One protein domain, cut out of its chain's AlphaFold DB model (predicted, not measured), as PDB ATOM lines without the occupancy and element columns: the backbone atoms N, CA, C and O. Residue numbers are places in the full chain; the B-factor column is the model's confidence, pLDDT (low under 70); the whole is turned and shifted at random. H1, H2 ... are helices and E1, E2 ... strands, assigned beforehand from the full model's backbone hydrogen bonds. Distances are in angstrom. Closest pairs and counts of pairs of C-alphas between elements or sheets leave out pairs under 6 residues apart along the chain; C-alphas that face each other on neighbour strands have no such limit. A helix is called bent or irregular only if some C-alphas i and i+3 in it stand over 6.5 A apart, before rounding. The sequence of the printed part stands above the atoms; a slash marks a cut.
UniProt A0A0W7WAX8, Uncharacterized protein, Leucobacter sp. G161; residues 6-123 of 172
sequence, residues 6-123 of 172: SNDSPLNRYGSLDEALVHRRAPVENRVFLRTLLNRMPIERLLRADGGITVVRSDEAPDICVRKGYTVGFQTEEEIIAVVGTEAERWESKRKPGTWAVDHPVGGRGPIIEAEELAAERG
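Overview. This is residues 6 to 123 of the 172 residues of an uncharacterized protein of Leucobacter sp. G161 (UniProt A0A0W7WAX8). A strongly twisted wall of six antiparallel strands has three helices, H1, H2 and H3, over one face, while a fourth helix, H4, only grazes the sheet near E5 and E6 and makes one end of the longest axis. H1 and H2 form a helical hairpin over the strands E2, E3 and E4, and H3 sits over E6. The printed part has 118 residues, with the elements in the order H1 H2 E1 E2 E3 E4 H3 E5 E6 H4, and the sheet runs E1 E2 E3 E4 E6 E5; the class is mixed, helices and strands. The whole is compact, with a radius of gyration of the C-alphas of 14.2 A and spans of 42 by 28 by 25 A.

Arrangement. Residues 13 to 14 pair antiparallel with residues 46 to 47 of E1, residues 43 to 49. H1, residues 17 to 23, and H2, residues 28 to 39, only just touch, with 3 pairs of C-alphas within 8 A, made by residues 31 to 35 of H2 alone; the closest C-alphas, of Leu 21 and Arg 31, are 6.5 A apart, and the helices run opposite ways at a shallow tilt of 31 degrees. E1, E2, residues 52 to 57, E3, residues 64 to 67, and E4, residues 70 to 74, form a meander, each strand the antiparallel neighbour of the one before. N 47 and O 54 are 2.8 A apart, N 55 and O 64 2.7 A, and N 65 and O 72 2.7 A, each within hydrogen-bond range. H1 is on the sheet at a height of 9.7 A, and H2, on the same face, at 10.1 A. H3, residues 77 to 84, is on the sheet at a height of 7.5 A and touches H2 through residues 36 to 37 of H2 alone; the closest C-alphas, of Leu 37 and Val 83, are 5.7 A apart, at a steep tilt of 65 degrees. E4, H3 and E5, residues 90 to 92, make a split strand-helix-strand unit, two strands running the same way with E6, residues 100 to 103, between them; its crossover is right-handed. N 71 and O 102 are 2.8 A apart, and N 101 and O 91 2.7 A, within hydrogen-bond range. H4, residues 110 to 121, only grazes the sheet with residues 110 to 113. In H1, H2 and H3 every O i to N i+4 pair is within hydrogen-bond range; in H4, 6 of 8 are.

Along the chain. H1 begins at C-alpha 17, (165.364, 214.397, 130.918). H2 measures 16.4 A from first to last C-alpha, E1 16.0 A, E2 15.9 A and E4 11.6 A. H4 measures 19.1 A, ends at C-alpha 121, (189.381, 239.345, 142.667), and is irregular, with C-alphas 110 and 113 7.1 A apart.

Size, cuts and confidence. The two C-alphas farthest apart, of Pro 10 and Arg 122, are 42.4 A apart. The printed part has no cut and no long link. The mean pLDDT of the printed part is 80.8; residues 6 to 8, 96 and 109 to 123 are under 70.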
ATOM      1  N   SER A   6     184.299 207.131 125.498       52.94
ATOM      2  CA  SER A   6     183.622 206.950 126.793       52.94
ATOM      3  C   SER A   6     182.330 207.767 126.933       52.94
ATOM      4  O   SER A   6     181.433 207.375 127.684       52.94
ATOM      5  N   ASN A   7     182.202 208.875 126.194       54.62
ATOM      6  CA  ASN A   7     181.001 209.719 126.211       54.62
ATOM      7  C   ASN A   7     179.874 209.183 125.310       54.62
ATOM      8  O   ASN A   7     178.730 209.614 125.454       54.62
ATOM      9  N   ASP A   8     180.169 208.233 124.417       59.34
ATOM     10  CA  ASP A   8     179.168 207.604 123.546       59.34
ATOM     11  C   ASP A   8     178.570 206.319 124.138       59.34
ATOM     12  O   ASP A   8     177.572 205.793 123.651       59.34
ATOM     13  N   SER A   9     179.143 205.823 125.237       74.31
ATOM     14  CA  SER A   9     178.673 204.592 125.865       74.31
ATOM     15  C   SER A   9     177.217 204.732 126.337       74.31
ATOM     16  O   SER A   9     176.906 205.659 127.093       74.31
ATOM     17  N   PRO A  10     176.321 203.791 125.980       71.81
ATOM     18  CA  PRO A  10     174.910 203.854 126.365       71.81
ATOM     19  C   PRO A  10     174.712 203.846 127.886       71.81
ATOM     20  O   PRO A  10     173.748 204.415 128.384       71.81
ATOM     21  N   LEU A  11     175.667 203.287 128.639       78.31
ATOM     22  CA  LEU A  11     175.668 203.290 130.107       78.31
ATOM     23  C   LEU A  11     175.768 204.699 130.716       78.31
ATOM     24  O   LEU A  11     175.279 204.939 131.818       78.31
ATOM     25  N   ASN A  12     176.375 205.640 129.991       85.06
ATOM     26  CA  ASN A  12     176.538 207.020 130.434       85.06
ATOM     27  C   ASN A  12     175.413 207.928 129.934       85.06
ATOM     28  O   ASN A  12     175.415 209.116 130.247       85.06
ATOM     29  N   ARG A  13     174.440 207.394 129.190       89.69
ATOM     30  CA  ARG A  13     173.297 208.151 128.681       89.69
ATOM     31  C   ARG A  13     172.118 208.061 129.646       89.69
ATOM     32  O   ARG A  13     171.927 207.065 130.341       89.69
ATOM     33  N   TYR A  14     171.341 209.133 129.705       89.75
ATOM     34  CA  TYR A  14     169.992 209.091 130.255       89.75
ATOM     35  C   TYR A  14     169.009 208.829 129.118       89.75
ATOM     36  O   TYR A  14     169.166 209.389 128.034       89.75
ATOM     37  N   GLY A  15     167.992 208.002 129.365       87.25
ATOM     38  CA  GLY A  15     166.930 207.746 128.392       87.25
ATOM     39  C   GLY A  15     165.950 208.912 128.275       87.25
ATOM     40  O   GLY A  15     165.294 209.071 127.251       87.25
ATOM     41  N   SER A  16     165.852 209.755 129.307       89.44
ATOM     42  CA  SER A  16     165.029 210.965 129.281       89.44
ATOM     43  C   SER A  16     165.548 212.051 130.222       89.44
ATOM     44  O   SER A  16     166.304 211.788 131.163       89.44
ATOM     45  N   LEU A  17     165.086 213.288 130.007       89.69
ATOM     46  CA  LEU A  17     165.364 214.397 130.918       89.69
ATOM     47  C   LEU A  17     164.813 214.126 132.320       89.69
ATOM     48  O   LEU A  17     165.479 214.419 133.310       89.69
ATOM     49  N   ASP A  18     163.616 213.551 132.422       89.81
ATOM     50  CA  ASP A  18     163.019 213.312 133.731       89.81
ATOM     51  C   ASP A  18     163.805 212.284 134.543       89.81
ATOM     52  O   ASP A  18     164.084 212.513 135.719       89.81
ATOM     53  N   GLU A  19     164.255 211.210 133.890       91.69
ATOM     54  CA  GLU A  19     165.151 210.226 134.494       91.69
ATOM     55  C   GLU A  19     166.423 210.898 135.029       91.69
ATOM     56  O   GLU A  19     166.823 210.660 136.171       91.69
ATOM     57  N   ALA A  20     167.026 211.794 134.241       90.69
ATOM     58  CA  ALA A  20     168.231 212.514 134.631       90.69
ATOM     59  C   ALA A  20     168.015 213.388 135.874       90.69
ATOM     60  O   ALA A  20     168.827 213.384 136.806       90.69
ATOM     61  N   LEU A  21     166.895 214.108 135.917       90.25
ATOM     62  CA  LEU A  21     166.548 214.998 137.019       90.25
ATOM     63  C   LEU A  21     166.186 214.236 138.301       90.25
ATOM     64  O   LEU A  21     166.609 214.638 139.390       90.25
ATOM     65  N   VAL A  22     165.446 213.129 138.185       90.75
ATOM     66  CA  VAL A  22     165.113 212.241 139.310       90.75
ATOM     67  C   VAL A  22     166.376 211.602 139.869       90.75
ATOM     68  O   VAL A  22     166.613 211.659 141.076       90.75
ATOM     69  N   HIS A  23     167.234 211.066 139.000       90.12
ATOM     70  CA  HIS A  23     168.504 210.463 139.396       90.12
ATOM     71  C   HIS A  23     169.395 211.458 140.161       90.12
ATOM     72  O   HIS A  23     170.041 211.100 141.148       90.12
ATOM     73  N   ARG A  24     169.390 212.734 139.758       87.06
ATOM     74  CA  ARG A  24     170.125 213.816 140.434       87.06
ATOM     75  C   ARG A  24     169.395 214.440 141.622       87.06
ATOM     76  O   ARG A  24     169.964 215.328 142.254       87.06
ATOM     77  N   ARG A  25     168.191 213.966 141.959       89.00
ATOM     78  CA  ARG A  25     167.361 214.476 143.063       89.00
ATOM     79  C   ARG A  25     167.142 215.991 142.971       89.00
ATOM     80  O   ARG A  25     167.253 216.702 143.969       89.00
ATOM     81  N   ALA A  26     166.882 216.492 141.763       88.06
ATOM     82  CA  ALA A  26     166.587 217.905 141.560       88.06
ATOM     83  C   ALA A  26     165.271 218.296 142.279       88.06
ATOM     84  O   ALA A  26     164.298 217.537 142.186       88.06
ATOM     85  N   PRO A  27     165.215 219.458 142.964       91.38
ATOM     86  CA  PRO A  27     163.977 220.011 143.526       91.38
ATOM     87  C   PRO A  27     162.874 220.159 142.475       91.38
ATOM     88  O   PRO A  27     163.169 220.313 141.290       91.38
ATOM     89  N   VAL A  28     161.608 220.133 142.895       91.06
ATOM     90  CA  VAL A  28     160.456 220.143 141.977       91.06
ATOM     91  C   VAL A  28     160.448 221.403 141.107       91.06
ATOM     92  O   VAL A  28     160.280 221.310 139.894       91.06
ATOM     93  N   GLU A  29     160.731 222.558 141.697       88.81
ATOM     94  CA  GLU A  29     160.812 223.855 141.027       88.81
ATOM     95  C   GLU A  29     161.924 223.854 139.969       88.81
ATOM     96  O   GLU A  29     161.706 224.249 138.824       88.81
ATOM     97  N   ASN A  30     163.093 223.300 140.309       90.69
ATOM     98  CA  ASN A  30     164.201 223.152 139.365       90.69
ATOM     99  C   ASN A  30     163.848 222.186 138.235       90.69
ATOM    100  O   ASN A  30     164.276 222.390 137.105       90.69
ATOM    101  N   ARG A  31     163.061 221.137 138.504       91.88
ATOM    102  CA  ARG A  31     162.609 220.206 137.462       91.88
ATOM    103  C   ARG A  31     161.691 220.891 136.462       91.88
ATOM    104  O   ARG A  31     161.867 220.691 135.265       91.88
ATOM    105  N   VAL A  32     160.736 221.692 136.935       91.00
ATOM    106  CA  VAL A  32     159.834 222.465 136.065       91.00
ATOM    107  C   VAL A  32     160.636 223.458 135.229       91.00
ATOM    108  O   VAL A  32     160.518 223.460 134.007       91.00
ATOM    109  N   PHE A  33     161.522 224.219 135.872       90.12
ATOM    110  CA  PHE A  33     162.407 225.171 135.207       90.12
ATOM    111  C   PHE A  33     163.272 224.514 134.126       90.12
ATOM    112  O   PHE A  33     163.266 224.940 132.973       90.12
ATOM    113  N   LEU A  34     163.978 223.435 134.474       90.94
ATOM    114  CA  LEU A  34     164.873 222.737 133.556       90.94
ATOM    115  C   LEU A  34     164.116 222.078 132.406       90.94
ATOM    116  O   LEU A  34     164.639 222.050 131.302       90.94
ATOM    117  N   ARG A  35     162.888 221.589 132.616       91.25
ATOM    118  CA  ARG A  35     162.051 221.103 131.510       91.25
ATOM    119  C   ARG A  35     161.707 222.227 130.540       91.25
ATOM    120  O   ARG A  35     161.882 222.042 129.344       91.25
ATOM    121  N   THR A  36     161.253 223.379 131.032       89.62
ATOM    122  CA  THR A  36     160.931 224.531 130.174       89.62
ATOM    123  C   THR A  36     162.159 225.015 129.406       89.62
ATOM    124  O   THR A  36     162.074 225.232 128.200       89.62
ATOM    125  N   LEU A  37     163.301 225.111 130.094       88.81
ATOM    126  CA  LEU A  37     164.585 225.500 129.518       88.81
ATOM    127  C   LEU A  37     165.010 224.538 128.399       88.81
ATOM    128  O   LEU A  37     165.246 224.936 127.265       88.81
ATOM    129  N   LEU A  38     165.105 223.252 128.724       89.44
ATOM    130  CA  LEU A  38     165.676 222.242 127.840       89.44
ATOM    131  C   LEU A  38     164.740 221.878 126.676       89.44
ATOM    132  O   LEU A  38     165.225 221.617 125.583       89.44
ATOM    133  N   ASN A  39     163.415 221.929 126.855       89.31
ATOM    134  CA  ASN A  39     162.458 221.636 125.778       89.31
ATOM    135  C   ASN A  39     162.459 222.674 124.645       89.31
ATOM    136  O   ASN A  39     161.997 222.374 123.549       89.31
ATOM    137  N   ARG A  40     162.925 223.900 124.904       88.12
ATOM    138  CA  ARG A  40     163.022 224.966 123.893       88.12
ATOM    139  C   ARG A  40     164.343 224.931 123.123       88.12
ATOM    140  O   ARG A  40     164.541 225.761 122.244       88.12
ATOM    141  N   MET A  41     165.235 223.995 123.447       86.25
ATOM    142  CA  MET A  41     166.548 223.868 122.825       86.25
ATOM    143  C   MET A  41     166.660 222.583 121.997       86.25
ATOM    144  O   MET A  41     166.048 221.568 122.342       86.25
ATOM    145  N   PRO A  42     167.464 222.593 120.922       87.25
ATOM    146  CA  PRO A  42     167.720 221.405 120.117       87.25
ATOM    147  C   PRO A  42     168.665 220.451 120.861       87.25
ATOM    148  O   PRO A  42     169.886 220.562 120.767       87.25
ATOM    149  N   ILE A  43     168.104 219.516 121.630       89.88
ATOM    150  CA  ILE A  43     168.873 218.509 122.377       89.88
ATOM    151  C   ILE A  43     169.013 217.235 121.556       89.88
ATOM    152  O   ILE A  43     168.019 216.661 121.115       89.88
ATOM    153  N   GLU A  44     170.245 216.751 121.443       90.44
ATOM    154  CA  GLU A  44     170.551 215.476 120.805       90.44
ATOM    155  C   GLU A  44     170.544 214.335 121.830       90.44
ATOM    156  O   GLU A  44     169.900 213.303 121.641       90.44
ATOM    157  N   ARG A  45     171.265 214.511 122.948       89.56
ATOM    158  CA  ARG A  45     171.419 213.475 123.981       89.56
ATOM    159  C   ARG A  45     171.772 214.040 125.354       89.56
ATOM    160  O   ARG A  45     172.324 215.130 125.490       89.56
ATOM    161  N   LEU A  46     171.486 213.248 126.386       91.88
ATOM    162  CA  LEU A  46     171.740 213.568 127.791       91.88
ATOM    163  C   LEU A  46     172.766 212.596 128.372       91.88
ATOM    164  O   LEU A  46     172.548 211.386 128.380       91.88
ATOM    165  N   LEU A  47     173.863 213.128 128.898       91.19
ATOM    166  CA  LEU A  47     174.992 212.373 129.427       91.19
ATOM    167  C   LEU A  47     175.154 212.568 130.938       91.19
ATOM    168  O   LEU A  47     174.943 213.649 131.499       91.19
ATOM    169  N   ARG A  48     175.579 211.502 131.613       89.56
ATOM    170  CA  ARG A  48     176.033 211.514 133.003       89.56
ATOM    171  C   ARG A  48     177.406 212.176 133.057       89.56
ATOM    172  O   ARG A  48     178.342 211.716 132.417       89.56
ATOM    173  N   ALA A  49     177.518 213.237 133.850       83.88
ATOM    174  CA  ALA A  49     178.778 213.933 134.092       83.88
ATOM    175  C   ALA A  49     179.057 214.075 135.589       83.88
ATOM    176  O   ALA A  49     178.133 214.075 136.409       83.88
ATOM    177  N   ASP A  50     180.319 214.251 135.962       76.81
ATOM    178  CA  ASP A  50     180.686 214.469 137.358       76.81
ATOM    179  C   ASP A  50     180.058 215.763 137.890       76.81
ATOM    180  O   ASP A  50     180.291 216.866 137.394       76.81
ATOM    181  N   GLY A  51     179.188 215.613 138.891       78.62
ATOM    182  CA  GLY A  51     178.471 216.730 139.510       78.62
ATOM    183  C   GLY A  51     177.297 217.295 138.701       78.62
ATOM    184  O   GLY A  51     176.802 218.367 139.050       78.62
ATOM    185  N   GLY A  52     176.827 216.613 137.649       86.12
ATOM    186  CA  GLY A  52     175.722 217.144 136.851       86.12
ATOM    187  C   GLY A  52     175.203 216.267 135.715       86.12
ATOM    188  O   GLY A  52     175.325 215.038 135.719       86.12
ATOM    189  N   ILE A  53     174.575 216.928 134.751       91.12
ATOM    190  CA  ILE A  53     174.112 216.350 133.489       91.12
ATOM    191  C   ILE A  53     174.752 217.180 132.379       91.12
ATOM    192  O   ILE A  53     174.702 218.408 132.438       91.12
ATOM    193  N   THR A  54     175.373 216.529 131.404       91.44
ATOM    194  CA  THR A  54     175.818 217.197 130.177       91.44
ATOM    195  C   THR A  54     174.757 216.972 129.113       91.44
ATOM    196  O   THR A  54     174.323 215.848 128.887       91.44
ATOM    197  N   VAL A  55     174.307 218.047 128.498       92.25
ATOM    198  CA  VAL A  55     173.300 218.093 127.451       92.25
ATOM    199  C   VAL A  55     174.050 218.400 126.169       92.25
ATOM    200  O   VAL A  55     174.598 219.492 126.020       92.25
ATOM    201  N   VAL A  56     174.105 217.418 125.278       90.25
ATOM    202  CA  VAL A  56     174.686 217.611 123.954       90.25
ATOM    203  C   VAL A  56     173.599 218.134 123.040       90.25
ATOM    204  O   VAL A  56     172.482 217.601 123.024       90.25
ATOM    205  N   ARG A  57     173.925 219.195 122.315       90.19
ATOM    206  CA  ARG A  57     172.998 219.865 121.416       90.19
ATOM    207  C   ARG A  57     173.172 219.371 119.986       90.19
ATOM    208  O   ARG A  57     174.258 218.947 119.608       90.19
ATOM    209  N   SER A  58     172.104 219.457 119.203       88.62
ATOM    210  CA  SER A  58     172.108 219.039 117.795       88.62
ATOM    211  C   SER A  58     172.557 220.145 116.833       88.62
ATOM    212  O   SER A  58     172.765 219.874 115.658       88.62
ATOM    213  N   ASP A  59     172.654 221.392 117.296       84.88
ATOM    214  CA  ASP A  59     172.894 222.595 116.486       84.88
ATOM    215  C   ASP A  59     174.373 223.011 116.420       84.88
ATOM    216  O   ASP A  59     174.674 224.179 116.190       84.88
ATOM    217  N   GLU A  60     175.296 222.071 116.659       77.94
ATOM    218  CA  GLU A  60     176.759 222.279 116.708       77.94
ATOM    219  C   GLU A  60     177.233 223.327 117.739       77.94
ATOM    220  O   GLU A  60     178.426 223.619 117.847       77.94
ATOM    221  N   ALA A  61     176.318 223.864 118.547       83.19
ATOM    222  CA  ALA A  61     176.623 224.779 119.631       83.19
ATOM    223  C   ALA A  61     177.273 224.046 120.823       83.19
ATOM    224  O   ALA A  61     177.143 222.826 120.964       83.19
ATOM    225  N   PRO A  62     177.955 224.778 121.725       85.38
ATOM    226  CA  PRO A  62     178.612 224.185 122.884       85.38
ATOM    227  C   PRO A  62     177.672 223.357 123.768       85.38
ATOM    228  O   PRO A  62     176.539 223.753 124.055       85.38
ATOM    229  N   ASP A  63     178.191 222.234 124.271       89.56
ATOM    230  CA  ASP A  63     177.473 221.374 125.210       89.56
ATOM    231  C   ASP A  63     177.084 222.127 126.488       89.56
ATOM    232  O   ASP A  63     177.905 222.780 127.148       89.56
ATOM    233  N   ILE A  64     175.835 221.943 126.904       90.25
ATOM    234  CA  ILE A  64     175.285 222.573 128.098       90.25
ATOM    235  C   ILE A  64     175.489 221.655 129.304       90.25
ATOM    236  O   ILE A  64     175.156 220.479 129.308       90.25
ATOM    237  N   CYS A  65     176.014 222.198 130.391       89.88
ATOM    238  CA  CYS A  65     176.238 221.504 131.647       89.88
ATOM    239  C   CYS A  65     175.227 221.964 132.699       89.88
ATOM    240  O   CYS A  65     175.343 223.058 133.253       89.88
ATOM    241  N   VAL A  66     174.286 221.095 133.054       90.81
ATOM    242  CA  VAL A  66     173.383 221.300 134.190       90.81
ATOM    243  C   VAL A  66     174.113 220.899 135.468       90.81
ATOM    244  O   VAL A  66     174.516 219.743 135.638       90.81
ATOM    245  N   ARG A  67     174.312 221.856 136.372       88.38
ATOM    246  CA  ARG A  67     174.913 221.665 137.697       88.38
ATOM    247  C   ARG A  67     173.850 221.831 138.778       88.38
ATOM    248  O   ARG A  67     172.692 222.141 138.510       88.38
ATOM    249  N   LYS A  68     174.234 221.590 140.030       84.38
ATOM    250  CA  LYS A  68     173.361 221.854 141.173       84.38
ATOM    251  C   LYS A  68     173.234 223.370 141.363       84.38
ATOM    252  O   LYS A  68     174.187 223.988 141.823       84.38
ATOM    253  N   GLY A  69     172.080 223.931 141.009       86.81
ATOM    254  CA  GLY A  69     171.755 225.342 141.230       86.81
ATOM    255  C   GLY A  69     172.009 226.265 140.039       86.81
ATOM    256  O   GLY A  69     171.558 227.396 140.060       86.81
ATOM    257  N   TYR A  70     172.690 225.816 138.986       89.25
ATOM    258  CA  TYR A  70     172.873 226.614 137.772       89.25
ATOM    259  C   TYR A  70     173.110 225.721 136.553       89.25
ATOM    260  O   TYR A  70     173.522 224.564 136.675       89.25
ATOM    261  N   THR A  71     172.868 226.259 135.365       90.19
ATOM    262  CA  THR A  71     173.161 225.627 134.075       90.19
ATOM    263  C   THR A  71     174.120 226.517 133.300       90.19
ATOM    264  O   THR A  71     173.899 227.719 133.249       90.19
ATOM    265  N   VAL A  72     175.173 225.945 132.708       89.38
ATOM    266  CA  VAL A  72     176.226 226.684 131.986       89.38
ATOM    267  C   VAL A  72     176.536 226.103 130.625       89.38
ATOM    268  O   VAL A  72     176.447 224.895 130.452       89.38
ATOM    269  N   GLY A  73     176.941 226.955 129.685       86.88
ATOM    270  CA  GLY A  73     177.286 226.561 128.314       86.88
ATOM    271  C   GLY A  73     176.493 227.302 127.240       86.88
ATOM    272  O   GLY A  73     176.604 226.950 126.074       86.88
ATOM    273  N   PHE A  74     175.711 228.316 127.620       88.88
ATOM    274  CA  PHE A  74     175.033 229.197 126.669       88.88
ATOM    275  C   PHE A  74     176.048 230.091 125.960       88.88
ATOM    276  O   PHE A  74     177.065 230.456 126.555       88.88
ATOM    277  N   GLN A  75     175.789 230.437 124.702       86.75
ATOM    278  CA  GLN A  75     176.706 231.272 123.920       86.75
ATOM    279  C   GLN A  75     176.489 232.757 124.191       86.75
ATOM    280  O   GLN A  75     177.452 233.517 124.266       86.75
ATOM    281  N   THR A  76     175.234 233.166 124.375       87.25
ATOM    282  CA  THR A  76     174.876 234.565 124.615       87.25
ATOM    283  C   THR A  76     173.819 234.694 125.709       87.25
ATOM    284  O   THR A  76     173.165 233.717 126.086       87.25
ATOM    285  N   GLU A  77     173.648 235.905 126.241       87.06
ATOM    286  CA  GLU A  77     172.590 236.186 127.215       87.06
ATOM    287  C   GLU A  77     171.201 236.084 126.570       87.06
ATOM    288  O   GLU A  77     170.260 235.569 127.176       87.06
ATOM    289  N   GLU A  78     171.077 236.527 125.318       85.00
ATOM    290  CA  GLU A  78     169.824 236.545 124.565       85.00
ATOM    291  C   GLU A  78     169.270 235.139 124.356       85.00
ATOM    292  O   GLU A  78     168.056 234.953 124.386       85.00
ATOM    293  N   GLU A  79     170.140 234.140 124.201       84.81
ATOM    294  CA  GLU A  79     169.742 232.735 124.147       84.81
ATOM    295  C   GLU A  79     169.015 232.317 125.432       84.81
ATOM    296  O   GLU A  79     167.951 231.694 125.384       84.81
ATOM    297  N   ILE A  80     169.538 232.718 126.592       85.25
ATOM    298  CA  ILE A  80     168.900 232.426 127.875       85.25
ATOM    299  C   ILE A  80     167.575 233.184 127.989       85.25
ATOM    300  O   ILE A  80     166.579 232.601 128.415       85.25
ATOM    301  N   ILE A  81     167.533 234.455 127.582       86.56
ATOM    302  CA  ILE A  81     166.313 235.273 127.624       86.56
ATOM    303  C   ILE A  81     165.235 234.699 126.696       86.56
ATOM    304  O   ILE A  81     164.072 234.629 127.085       86.56
ATOM    305  N   ALA A  82     165.594 234.231 125.501       83.38
ATOM    306  CA  ALA A  82     164.655 233.613 124.568       83.38
ATOM    307  C   ALA A  82     164.042 232.323 125.138       83.38
ATOM    308  O   ALA A  82     162.871 232.014 124.905       83.38
ATOM    309  N   VAL A  83     164.825 231.572 125.914       81.69
ATOM    310  CA  VAL A  83     164.421 230.274 126.452       81.69
ATOM    311  C   VAL A  83     163.704 230.388 127.800       81.69
ATOM    312  O   VAL A  83     162.722 229.683 128.020       81.69
ATOM    313  N   VAL A  84     164.161 231.244 128.709       79.38
ATOM    314  CA  VAL A  84     163.676 231.334 130.101       79.38
ATOM    315  C   VAL A  84     162.892 232.615 130.362       79.38
ATOM    316  O   VAL A  84     162.078 232.663 131.279       79.38
ATOM    317  N   GLY A  85     163.092 233.642 129.542       77.56
ATOM    318  CA  GLY A  85     162.635 234.993 129.821       77.56
ATOM    319  C   GLY A  85     163.606 235.755 130.719       77.56
ATOM    320  O   GLY A  85     164.739 235.339 130.971       77.56
ATOM    321  N   THR A  86     163.150 236.905 131.207       75.12
ATOM    322  CA  THR A  86     163.955 237.821 132.022       75.12
ATOM    323  C   THR A  86     163.982 237.465 133.509       75.12
ATOM    324  O   THR A  86     164.802 238.027 134.227       75.12
ATOM    325  N   GLU A  87     163.133 236.535 133.960       71.25
ATOM    326  CA  GLU A  87     162.926 236.213 135.382       71.25
ATOM    327  C   GLU A  87     164.105 235.487 136.043       71.25
ATOM    328  O   GLU A  87     164.298 235.614 137.251       71.25
ATOM    329  N   ALA A  88     164.892 234.721 135.285       80.00
ATOM    330  CA  ALA A  88     166.045 234.015 135.833       80.00
ATOM    331  C   ALA A  88     167.308 234.870 135.776       80.00
ATOM    332  O   ALA A  88     167.565 235.554 134.783       80.00
ATOM    333  N   GLU A  89     168.121 234.776 136.823       84.12
ATOM    334  CA  GLU A  89     169.396 235.474 136.919       84.12
ATOM    335  C   GLU A  89     170.447 234.854 135.992       84.12
ATOM    336  O   GLU A  89     170.570 233.628 135.882       84.12
ATOM    337  N   ARG A  90     171.185 235.726 135.302       88.06
ATOM    338  CA  ARG A  90     172.124 235.386 134.229       88.06
ATOM    339  C   ARG A  90     173.456 236.064 134.483       88.06
ATOM    340  O   ARG A  90     173.492 237.186 134.975       88.06
ATOM    341  N   TRP A  91     174.545 235.389 134.148       85.88
ATOM    342  CA  TRP A  91     175.891 235.905 134.397       85.88
ATOM    343  C   TRP A  91     176.904 235.242 133.470       85.88
ATOM    344  O   TRP A  91     176.742 234.084 133.093       85.88
ATOM    345  N   GLU A  92     177.975 235.943 133.110       86.00
ATOM    346  CA  GLU A  92     179.035 235.348 132.297       86.00
ATOM    347  C   GLU A  92     179.967 234.468 133.149       86.00
ATOM    348  O   GLU A  92     180.404 234.819 134.251       86.00
ATOM    349  N   SER A  93     180.315 233.294 132.629       78.06
ATOM    350  CA  SER A  93     181.216 232.361 133.288       78.06
ATOM    351  C   SER A  93     182.665 232.842 133.281       78.06
ATOM    352  O   SER A  93     183.402 232.670 132.315       78.06
ATOM    353  N   LYS A  94     183.153 233.285 134.445       74.06
ATOM    354  CA  LYS A  94     184.578 233.619 134.638       74.06
ATOM    355  C   LYS A  94     185.529 232.426 134.451       74.06
ATOM    356  O   LYS A  94     186.707 232.611 134.169       74.06
ATOM    357  N   ARG A  95     185.047 231.184 134.621       71.12
ATOM    358  CA  ARG A  95     185.869 229.960 134.465       71.12
ATOM    359  C   ARG A  95     185.988 229.485 133.020       71.12
ATOM    360  O   ARG A  95     186.902 228.726 132.710       71.12
ATOM    361  N   LYS A  96     185.036 229.864 132.171       68.56
ATOM    362  CA  LYS A  96     184.989 229.532 130.748       68.56
ATOM    363  C   LYS A  96     184.585 230.811 130.007       68.56
ATOM    364  O   LYS A  96     183.383 231.023 129.841       68.56
ATOM    365  N   PRO A  97     185.555 231.666 129.641       75.44
ATOM    366  CA  PRO A  97     185.255 232.947 129.008       75.44
ATOM    367  C   PRO A  97     184.433 232.731 127.733       75.44
ATOM    368  O   PRO A  97     184.681 231.765 127.007       75.44
ATOM    369  N   GLY A  98     183.441 233.592 127.493       79.69
ATOM    370  CA  GLY A  98     182.527 233.458 126.356       79.69
ATOM    371  C   GLY A  98     181.420 232.415 126.535       79.69
ATOM    372  O   GLY A  98     180.804 232.021 125.551       79.69
ATOM    373  N   THR A  99     181.160 231.945 127.762       85.94
ATOM    374  CA  THR A  99     179.969 231.129 128.055       85.94
ATOM    375  C   THR A  99     179.108 231.765 129.129       85.94
ATOM    376  O   THR A  99     179.612 232.268 130.131       85.94
ATOM    377  N   TRP A 100     177.798 231.679 128.947       89.44
ATOM    378  CA  TRP A 100     176.810 232.249 129.843       89.44
ATOM    379  C   TRP A 100     176.216 231.212 130.800       89.44
ATOM    380  O   TRP A 100     176.079 230.021 130.487       89.44
ATOM    381  N   ALA A 101     175.993 231.719 132.012       88.88
ATOM    382  CA  ALA A 101     175.350 231.218 133.218       88.88
ATOM    383  C   ALA A 101     173.840 231.460 133.296       88.88
ATOM    384  O   ALA A 101     173.455 232.611 133.131       88.88
ATOM    385  N   VAL A 102     173.009 230.479 133.666       90.75
ATOM    386  CA  VAL A 102     171.683 230.757 134.254       90.75
ATOM    387  C   VAL A 102     171.514 230.040 135.584       90.75
ATOM    388  O   VAL A 102     171.847 228.856 135.710       90.75
ATOM    389  N   ASP A 103     170.986 230.745 136.573       90.88
ATOM    390  CA  ASP A 103     170.707 230.182 137.888       90.88
ATOM    391  C   ASP A 103     169.361 229.450 137.933       90.88
ATOM    392  O   ASP A 103     168.407 229.773 137.224       90.88
ATOM    393  N   HIS A 104     169.288 228.409 138.762       89.56
ATOM    394  CA  HIS A 104     168.053 227.670 139.007       89.56
ATOM    395  C   HIS A 104     167.239 228.356 140.112       89.56
ATOM    396  O   HIS A 104     167.837 228.906 141.039       89.56
ATOM    397  N   PRO A 105     165.898 228.234 140.101       86.62
ATOM    398  CA  PRO A 105     165.040 228.842 141.122       86.62
ATOM    399  C   PRO A 105     165.385 228.425 142.558       86.62
ATOM    400  O   PRO A 105     165.270 229.218 143.486       86.62
ATOM    401  N   VAL A 106     165.822 227.175 142.755       86.69
ATOM    402  CA  VAL A 106     166.217 226.639 144.062       86.69
ATOM    403  C   VAL A 106     167.711 226.350 144.081       86.69
ATOM    404  O   VAL A 106     168.214 225.504 143.334       86.69
ATOM    405  N   GLY A 107     168.419 227.004 145.001       78.62
ATOM    406  CA  GLY A 107     169.859 226.825 145.188       78.62
ATOM    407  C   GLY A 107     170.716 227.484 144.107       78.62
ATOM    408  O   GLY A 107     171.897 227.147 144.014       78.62
ATOM    409  N   GLY A 108     170.133 228.385 143.307       75.44
ATOM    410  CA  GLY A 108     170.885 229.365 142.529       75.44
ATOM    411  C   GLY A 108     171.795 230.201 143.417       75.44
ATOM    412  O   GLY A 108     171.587 230.287 144.631       75.44
ATOM    413  N   ARG A 109     172.826 230.797 142.814       66.00
ATOM    414  CA  ARG A 109     173.627 231.797 143.518       66.00
ATOM    415  C   ARG A 109     172.750 232.980 143.898       66.00
ATOM    416  O   ARG A 109     172.993 233.560 144.946       66.00
ATOM    417  N   GLY A 110     171.705 233.287 143.133       60.00
ATOM    418  CA  GLY A 110     170.934 234.499 143.381       60.00
ATOM    419  C   GLY A 110     171.846 235.735 143.264       60.00
ATOM    420  O   GLY A 110     172.980 235.605 142.789       60.00
ATOM    421  N   PRO A 111     171.447 236.898 143.815       49.38
ATOM    422  CA  PRO A 111     172.211 238.149 143.712       49.38
ATOM    423  C   PRO A 111     173.558 238.132 144.466       49.38
ATOM    424  O   PRO A 111     174.216 239.157 144.616       49.38
ATOM    425  N   ILE A 112     174.008 236.966 144.944       48.59
ATOM    426  CA  ILE A 112     175.294 236.713 145.615       48.59
ATOM    427  C   ILE A 112     176.483 236.884 144.645       48.59
ATOM    428  O   ILE A 112     177.637 236.793 145.071       48.59
ATOM    429  N   ILE A 113     176.232 237.194 143.363       51.56
ATOM    430  CA  ILE A 113     177.265 237.532 142.378       51.56
ATOM    431  C   ILE A 113     178.239 238.567 142.951       51.56
ATOM    432  O   ILE A 113     179.434 238.314 142.878       51.56
ATOM    433  N   GLU A 114     177.779 239.610 143.659       46.19
ATOM    434  CA  GLU A 114     178.675 240.611 144.269       46.19
ATOM    435  C   GLU A 114     179.700 240.001 145.246       46.19
ATOM    436  O   GLU A 114     180.868 240.392 145.260       46.19
ATOM    437  N   ALA A 115     179.307 239.010 146.052       44.00
ATOM    438  CA  ALA A 115     180.181 238.423 147.069       44.00
ATOM    439  C   ALA A 115     181.186 237.417 146.480       44.00
ATOM    440  O   ALA A 115     182.326 237.332 146.948       44.00
ATOM    441  N   GLU A 116     180.789 236.666 145.448       50.31
ATOM    442  CA  GLU A 116     181.694 235.775 144.714       50.31
ATOM    443  C   GLU A 116     182.604 236.560 143.753       50.31
ATOM    444  O   GLU A 116     183.749 236.158 143.545       50.31
ATOM    445  N   GLU A 117     182.161 237.718 143.249       51.28
ATOM    446  CA  GLU A 117     182.991 238.681 142.518       51.28
ATOM    447  C   GLU A 117     184.118 239.246 143.375       51.28
ATOM    448  O   GLU A 117     185.284 239.181 142.974       51.28
ATOM    449  N   LEU A 118     183.789 239.686 144.592       46.19
ATOM    450  CA  LEU A 118     184.763 240.168 145.571       46.19
ATOM    451  C   LEU A 118     185.740 239.063 146.022       46.19
ATOM    452  O   LEU A 118     186.891 239.332 146.375       46.19
ATOM    453  N   ALA A 119     185.295 237.803 146.020       49.06
ATOM    454  CA  ALA A 119     186.138 236.649 146.323       49.06
ATOM    455  C   ALA A 119     187.011 236.217 145.129       49.06
ATOM    456  O   ALA A 119     188.125 235.736 145.338       49.06
ATOM    457  N   ALA A 120     186.543 236.408 143.893       54.56
ATOM    458  CA  ALA A 120     187.279 236.089 142.672       54.56
ATOM    459  C   ALA A 120     188.427 237.077 142.398       54.56
ATOM    460  O   ALA A 120     189.501 236.632 141.989       54.56
ATOM    461  N   GLU A 121     188.266 238.374 142.700       51.41
ATOM    462  CA  GLU A 121     189.381 239.345 142.667       51.41
ATOM    463  C   GLU A 121     190.495 238.995 143.664       51.41
ATOM    464  O   GLU A 121     191.674 239.254 143.422       51.41
ATOM    465  N   ARG A 122     190.149 238.336 144.776       50.03
ATOM    466  CA  ARG A 122     191.120 237.884 145.785       50.03
ATOM    467  C   ARG A 122     191.927 236.648 145.368       50.03
ATOM    468  O   ARG A 122     192.812 236.230 146.118       50.03
ATOM    469  N   GLY A 123     191.686 236.098 144.174       43.34
ATOM    470  CA  GLY A 123     192.394 234.936 143.640       43.34
ATOM    471  C   GLY A 123     192.161 233.651 144.452       43.34
ATOM    472  O   GLY A 123     191.549 233.666 145.522       43.34
TER     473      GLY A 123